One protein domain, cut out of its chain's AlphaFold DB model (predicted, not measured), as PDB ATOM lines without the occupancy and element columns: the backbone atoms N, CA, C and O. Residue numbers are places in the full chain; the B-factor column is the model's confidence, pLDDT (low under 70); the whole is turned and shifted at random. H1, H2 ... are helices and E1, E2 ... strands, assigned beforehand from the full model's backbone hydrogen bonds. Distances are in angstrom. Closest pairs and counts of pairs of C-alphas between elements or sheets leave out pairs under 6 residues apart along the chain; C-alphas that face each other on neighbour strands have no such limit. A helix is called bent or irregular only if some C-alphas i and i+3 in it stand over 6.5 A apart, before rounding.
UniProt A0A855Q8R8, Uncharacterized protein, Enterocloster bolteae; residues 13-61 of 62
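Overview. This is residues 13 to 61 of the 62 residues of an uncharacterized protein of Enterocloster bolteae (UniProt A0A855Q8R8). A small ribbon of two antiparallel strands, E1 and E2, joins one end of a hairpin of two helices, H1 and H2, which lie side by side and run opposite ways. The ribbon meets the end where H1 begins and H2 ends, and the two pairs form a corner. The printed part has 49 residues, in the order E1, H1, H2, E2; the sheet's order is E1 - E2, and the class is mixed, helices and strands. The whole is compact, with a radius of gyration of the C-alphas of 10.6 A and spans of 28 by 23 by 14 A.

Arrangement. E1, residues 13 to 16, and E2, residues 57 to 60, are antiparallel neighbours at 154 degrees. N 14 and O 59 are 2.8 A apart, and N 57 and O 16 are 3.0 A apart, both within hydrogen-bond range. H2, residues 38 to 52, comes nearest to E2 at the C-alphas of Ala 50 and Met 57, 6.9 A apart. E1 and H2 are apart. H1, residues 18 to 29, and H2 touch and form a helical hairpin, opposite ways at a shallow tilt of 28 degrees; their closest C-alphas, of Gln 25 and Ala 44, are 6.2 A apart. In H2 every O i to N i+4 pair is within hydrogen-bond range; in H1, 6 of 8 are.

Along the chain. E1 begins at C-alpha 13, (61.212, -4.950, -33.717), and is 9.8 A long; E2 is 9.7 A long and ends at C-alpha 60, (59.003, -1.564, -31.249). H2 measures 21.2 A and begins at C-alpha 38, (44.207, 9.556, -26.861). H1 measures 17.2 A and is irregular, but only just: C-alphas 19 and 22 are 6.9 A apart.

Size, cuts and confidence. The two C-alphas farthest apart, of Arg 36 and Glu 54, are 28.8 A apart. The printed part has no cut. The links E1 to H1 and H2 to E2 are tight, and H1 to H2 is short, with 8 residues. The mean pLDDT of the printed part is 93.4, and no printed residue is under 70.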
ATOM      1  N   ILE A  13      61.964  -5.619 -32.656       87.19
ATOM      2  CA  ILE A  13      61.212  -4.950 -33.717       87.19
ATOM      3  C   ILE A  13      60.339  -5.972 -34.446       87.19
ATOM      4  O   ILE A  13      60.831  -6.943 -35.025       87.19
ATOM      5  N   THR A  14      59.035  -5.707 -34.475       88.94
ATOM      6  CA  THR A  14      58.049  -6.463 -35.249       88.94
ATOM      7  C   THR A  14      57.582  -5.633 -36.441       88.94
ATOM      8  O   THR A  14      57.140  -4.497 -36.277       88.94
ATOM      9  N   LEU A  15      57.654  -6.207 -37.643       90.88
ATOM     10  CA  LEU A  15      57.008  -5.650 -38.830       90.88
ATOM     11  C   LEU A  15      55.591  -6.213 -38.938       90.88
ATOM     12  O   LEU A  15      55.416  -7.429 -39.008       90.88
ATOM     13  N   ILE A  16      54.597  -5.332 -38.963       92.50
ATOM     14  CA  ILE A  16      53.204  -5.681 -39.234       92.50
ATOM     15  C   ILE A  16      52.957  -5.451 -40.720       92.50
ATOM     16  O   ILE A  16      53.141  -4.344 -41.236       92.50
ATOM     17  N   LEU A  17      52.588  -6.533 -41.392       94.62
ATOM     18  CA  LEU A  17      52.336  -6.587 -42.823       94.62
ATOM     19  C   LEU A  17      51.053  -5.817 -43.190       94.62
ATOM     20  O   LEU A  17      50.094  -5.892 -42.414       94.62
ATOM     21  N   PRO A  18      50.991  -5.135 -44.354       95.50
ATOM     22  CA  PRO A  18      49.796  -4.413 -44.799       95.50
ATOM     23  C   PRO A  18      48.516  -5.260 -44.769       95.50
ATOM     24  O   PRO A  18      47.486  -4.799 -44.286       95.50
ATOM     25  N   GLU A  19      48.586  -6.525 -45.188       96.19
ATOM     26  CA  GLU A  19      47.453  -7.458 -45.198       96.19
ATOM     27  C   GLU A  19      46.925  -7.808 -43.798       96.19
ATOM     28  O   GLU A  19      45.781  -8.228 -43.650       96.19
ATOM     29  N   SER A  20      47.740  -7.619 -42.757       96.38
ATOM     30  CA  SER A  20      47.344  -7.847 -41.362       96.38
ATOM     31  C   SER A  20      46.727  -6.605 -40.709       96.38
ATOM     32  O   SER A  20      46.110  -6.715 -39.649       96.38
ATOM     33  N   LEU A  21      46.890  -5.421 -41.311       97.12
ATOM     34  CA  LEU A  21      46.458  -4.157 -40.717       97.12
ATOM     35  C   LEU A  21      44.933  -4.002 -40.594       97.12
ATOM     36  O   LEU A  21      44.517  -3.497 -39.553       97.12
ATOM     37  N   PRO A  22      44.083  -4.453 -41.544       97.75
ATOM     38  CA  PRO A  22      42.630  -4.366 -41.375       97.75
ATOM     39  C   PRO A  22      42.131  -5.113 -40.133       97.75
ATOM     40  O   PRO A  22      41.459  -4.528 -39.287       97.75
ATOM     41  N   ALA A  23      42.555  -6.370 -39.958       97.56
ATOM     42  CA  ALA A  23      42.202  -7.164 -38.782       97.56
ATOM     43  C   ALA A  23      42.758  -6.543 -37.488       97.56
ATOM     44  O   ALA A  23      42.095  -6.526 -36.453       97.56
ATOM     45  N   PHE A  24      43.973  -5.987 -37.539       96.25
ATOM     46  CA  PHE A  24      44.549  -5.297 -36.390       96.25
ATOM     47  C   PHE A  24      43.770  -4.023 -36.024       96.25
ATOM     48  O   PHE A  24      43.548  -3.757 -34.843       96.25
ATOM     49  N   GLN A  25      43.302  -3.265 -37.017       97.06
ATOM     50  CA  GLN A  25      42.501  -2.065 -36.800       97.06
ATOM     51  C   GLN A  25      41.165  -2.380 -36.123       97.06
ATOM     52  O   GLN A  25      40.782  -1.673 -35.192       97.06
ATOM     53  N   GLU A  26      40.485  -3.451 -36.540       97.62
ATOM     54  CA  GLU A  26      39.241  -3.907 -35.905       97.62
ATOM     55  C   GLU A  26      39.446  -4.211 -34.417       97.62
ATOM     56  O   GLU A  26      38.666  -3.759 -33.577       97.62
ATOM     57  N   ILE A  27      40.538  -4.905 -34.076       96.44
ATOM     58  CA  ILE A  27      40.889  -5.226 -32.687       96.44
ATOM     59  C   ILE A  27      41.125  -3.948 -31.870       96.44
ATOM     60  O   ILE A  27      40.628  -3.836 -30.749       96.44
ATOM     61  N   VAL A  28      41.865  -2.980 -32.420       94.62
ATOM     62  CA  VAL A  28      42.181  -1.720 -31.726       94.62
ATOM     63  C   VAL A  28      40.924  -0.879 -31.489       94.62
ATOM     64  O   VAL A  28      40.736  -0.369 -30.387       94.62
ATOM     65  N   ILE A  29      40.043  -0.760 -32.487       94.88
ATOM     66  CA  ILE A  29      38.802   0.027 -32.381       94.88
ATOM     67  C   ILE A  29      37.800  -0.628 -31.418       94.88
ATOM     68  O   ILE A  29      37.059   0.077 -30.732       94.88
ATOM     69  N   ALA A  30      37.783  -1.960 -31.333       95.62
ATOM     70  CA  ALA A  30      36.900  -2.699 -30.431       95.62
ATOM     71  C   ALA A  30      37.308  -2.612 -28.944       95.62
ATOM     72  O   ALA A  30      36.541  -3.024 -28.065       95.62
ATOM     73  N   ASP A  31      38.497  -2.091 -28.623       94.06
ATOM     74  CA  ASP A  31      38.959  -1.977 -27.242       94.06
ATOM     75  C   ASP A  31      38.116  -0.954 -26.455       94.06
ATOM     76  O   ASP A  31      37.937   0.202 -26.835       94.06
ATOM     77  N   ARG A  32      37.629  -1.357 -25.278       92.44
ATOM     78  CA  ARG A  32      36.771  -0.525 -24.412       92.44
ATOM     79  C   ARG A  32      37.456   0.756 -23.919       92.44
ATOM     80  O   ARG A  32      36.782   1.668 -23.435       92.44
ATOM     81  N   ARG A  33      38.789   0.820 -23.984       91.81
ATOM     82  CA  ARG A  33      39.606   1.981 -23.607       91.81
ATOM     83  C   ARG A  33      39.747   2.996 -24.736       91.81
ATOM     84  O   ARG A  33      40.312   4.054 -24.484       91.81
ATOM     85  N   MET A  34      39.205   2.726 -25.925       90.12
ATOM     86  CA  MET A  34      39.253   3.635 -27.074       90.12
ATOM     87  C   MET A  34      38.765   5.051 -26.731       90.12
ATOM     88  O   MET A  34      39.370   6.033 -27.139       90.12
ATOM     89  N   ASN A  35      37.743   5.159 -25.878       85.31
ATOM     90  CA  ASN A  35      37.200   6.447 -25.429       85.31
ATOM     91  C   ASN A  35      37.880   7.008 -24.165       85.31
ATOM     92  O   ASN A  35      37.442   8.024 -23.634       85.31
ATOM     93  N   ARG A  36      38.894   6.324 -23.621       83.88
ATOM     94  CA  ARG A  36      39.544   6.672 -22.343       83.88
ATOM     95  C   ARG A  36      40.974   7.180 -22.498       83.88
ATOM     96  O   ARG A  36      41.541   7.642 -21.513       83.88
ATOM     97  N   GLY A  37      41.570   7.072 -23.684       80.62
ATOM     98  CA  GLY A  37      42.952   7.486 -23.901       80.62
ATOM     99  C   GLY A  37      43.239   7.850 -25.350       80.62
ATOM    100  O   GLY A  37      42.987   7.067 -26.262       80.62
ATOM    101  N   GLU A  38      43.845   9.020 -25.542       90.38
ATOM    102  CA  GLU A  38      44.207   9.556 -26.861       90.38
ATOM    103  C   GLU A  38      45.203   8.662 -27.612       90.38
ATOM    104  O   GLU A  38      45.206   8.624 -28.839       90.38
ATOM    105  N   GLN A  39      46.019   7.892 -26.888       91.12
ATOM    106  CA  GLN A  39      47.028   7.009 -27.478       91.12
ATOM    107  C   GLN A  39      46.409   5.912 -28.351       91.12
ATOM    108  O   GLN A  39      46.948   5.595 -29.409       91.12
ATOM    109  N   LEU A  40      45.270   5.345 -27.938       92.38
ATOM    110  CA  LEU A  40      44.625   4.271 -28.693       92.38
ATOM    111  C   LEU A  40      43.926   4.815 -29.944       92.38
ATOM    112  O   LEU A  40      44.012   4.214 -31.014       92.38
ATOM    113  N   ALA A  41      43.340   6.010 -29.836       93.94
ATOM    114  CA  ALA A  41      42.810   6.741 -30.980       93.94
ATOM    115  C   ALA A  41      43.915   7.107 -31.985       93.94
ATOM    116  O   ALA A  41      43.766   6.864 -33.182       93.94
ATOM    117  N   ALA A  42      45.055   7.613 -31.505       94.81
ATOM    118  CA  ALA A  42      46.212   7.922 -32.343       94.81
ATOM    119  C   ALA A  42      46.773   6.673 -33.043       94.81
ATOM    120  O   ALA A  42      47.122   6.730 -34.225       94.81
ATOM    121  N   LEU A  43      46.811   5.530 -32.348       95.12
ATOM    122  CA  LEU A  43      47.183   4.250 -32.947       95.12
ATOM    123  C   LEU A  43      46.216   3.855 -34.069       95.12
ATOM    124  O   LEU A  43      46.669   3.511 -35.158       95.12
ATOM    125  N   ALA A  44      44.902   3.946 -33.845       95.88
ATOM    126  CA  ALA A  44      43.907   3.605 -34.860       95.88
ATOM    127  C   ALA A  44      44.034   4.485 -36.118       95.88
ATOM    128  O   ALA A  44      43.972   3.974 -37.236       95.88
ATOM    129  N   VAL A  45      44.290   5.789 -35.946       96.75
ATOM    130  CA  VAL A  45      44.572   6.709 -37.062       96.75
ATOM    131  C   VAL A  45      45.821   6.270 -37.830       96.75
ATOM    132  O   VAL A  45      45.791   6.208 -39.058       96.75
ATOM    133  N   LYS A  46      46.905   5.907 -37.133       97.00
ATOM    134  CA  LYS A  46      48.143   5.447 -37.780       97.00
ATOM    135  C   LYS A  46      47.969   4.140 -38.548       97.00
ATOM    136  O   LYS A  46      48.536   4.011 -39.631       97.00
ATOM    137  N   ILE A  47      47.178   3.202 -38.024       97.50
ATOM    138  CA  ILE A  47      46.849   1.963 -38.739       97.50
ATOM    139  C   ILE A  47      46.050   2.291 -40.006       97.50
ATOM    140  O   ILE A  47      46.408   1.819 -41.082       97.50
ATOM    141  N   CYS A  48      45.052   3.175 -39.908       97.50
ATOM    142  CA  CYS A  48      44.253   3.615 -41.054       97.50
ATOM    143  C   CYS A  48      45.119   4.247 -42.161       97.50
ATOM    144  O   CYS A  48      44.994   3.901 -43.336       97.50
ATOM    145  N   GLU A  49      46.050   5.134 -41.791       97.88
ATOM    146  CA  GLU A  49      47.007   5.735 -42.731       97.88
ATOM    147  C   GLU A  49      47.898   4.685 -43.408       97.88
ATOM    148  O   GLU A  49      48.179   4.790 -44.604       97.88
ATOM    149  N   ALA A  50      48.357   3.684 -42.652       97.69
ATOM    150  CA  ALA A  50      49.199   2.616 -43.175       97.69
ATOM    151  C   ALA A  50      48.428   1.699 -44.137       97.69
ATOM    152  O   ALA A  50      48.971   1.364 -45.189       97.69
ATOM    153  N   ILE A  51      47.160   1.382 -43.846       97.75
ATOM    154  CA  ILE A  51      46.272   0.660 -44.771       97.75
ATOM    155  C   ILE A  51      46.103   1.453 -46.065       97.75
ATOM    156  O   ILE A  51      46.381   0.931 -47.141       97.75
ATOM    157  N   PHE A  52      45.710   2.727 -45.965       97.75
ATOM    158  CA  PHE A  52      45.447   3.571 -47.136       97.75
ATOM    159  C   PHE A  52      46.668   3.716 -48.058       97.75
ATOM    160  O   PHE A  52      46.526   3.872 -49.267       97.75
ATOM    161  N   ARG A  53      47.878   3.679 -47.491       97.56
ATOM    162  CA  ARG A  53      49.138   3.842 -48.231       97.56
ATOM    163  C   ARG A  53      49.839   2.522 -48.563       97.56
ATOM    164  O   ARG A  53      50.976   2.577 -49.040       97.56
ATOM    165  N   GLU A  54      49.221   1.384 -48.250       96.00
ATOM    166  CA  GLU A  54      49.808   0.043 -48.386       96.00
ATOM    167  C   GLU A  54      51.205  -0.050 -47.738       96.00
ATOM    168  O   GLU A  54      52.185  -0.517 -48.325       96.00
ATOM    169  N   LYS A  55      51.334   0.476 -46.513       96.25
ATOM    170  CA  LYS A  55      52.594   0.511 -45.760       96.25
ATOM    171  C   LYS A  55      52.617  -0.515 -44.643       96.25
ATOM    172  O   LYS A  55      51.613  -0.822 -44.017       96.25
ATOM    173  N   TYR A  56      53.825  -0.984 -44.360       95.25
ATOM    174  CA  TYR A  56      54.136  -1.764 -43.174       95.25
ATOM    175  C   TYR A  56      54.113  -0.850 -41.948       95.25
ATOM    176  O   TYR A  56      54.504   0.317 -42.034       95.25
ATOM    177  N   MET A  57      53.743  -1.397 -40.793       95.06
ATOM    178  CA  MET A  57      53.962  -0.730 -39.510       95.06
ATOM    179  C   MET A  57      55.113  -1.384 -38.758       95.06
ATOM    180  O   MET A  57      55.235  -2.605 -38.720       95.06
ATOM    181  N   ILE A  58      55.948  -0.560 -38.133       91.75
ATOM    182  CA  ILE A  58      57.002  -1.021 -37.236       91.75
ATOM    183  C   ILE A  58      56.470  -0.902 -35.813       91.75
ATOM    184  O   ILE A  58      56.212   0.204 -35.339       91.75
ATOM    185  N   HIS A  59      56.312  -2.031 -35.132       88.56
ATOM    186  CA  HIS A  59      56.125  -2.049 -33.691       88.56
ATOM    187  C   HIS A  59      57.472  -2.309 -33.019       88.56
ATOM    188  O   HIS A  59      58.142  -3.300 -33.308       88.56
ATOM    189  N   PHE A  60      57.857  -1.406 -32.127       84.75
ATOM    190  CA  PHE A  60      59.003  -1.564 -31.249       84.75
ATOM    191  C   PHE A  60      58.486  -1.633 -29.813       84.75
ATOM    192  O   PHE A  60      57.878  -0.674 -29.334       84.75
ATOM    193  N   GLY A  61      58.673  -2.783 -29.171       71.62
ATOM    194  CA  GLY A  61      58.367  -2.991 -27.758       71.62
ATOM    195  C   GLY A  61      59.666  -3.096 -26.966       71.62
ATOM    196  O   GLY A  61      60.579  -3.798 -27.400       71.62
TER     197      GLY A  61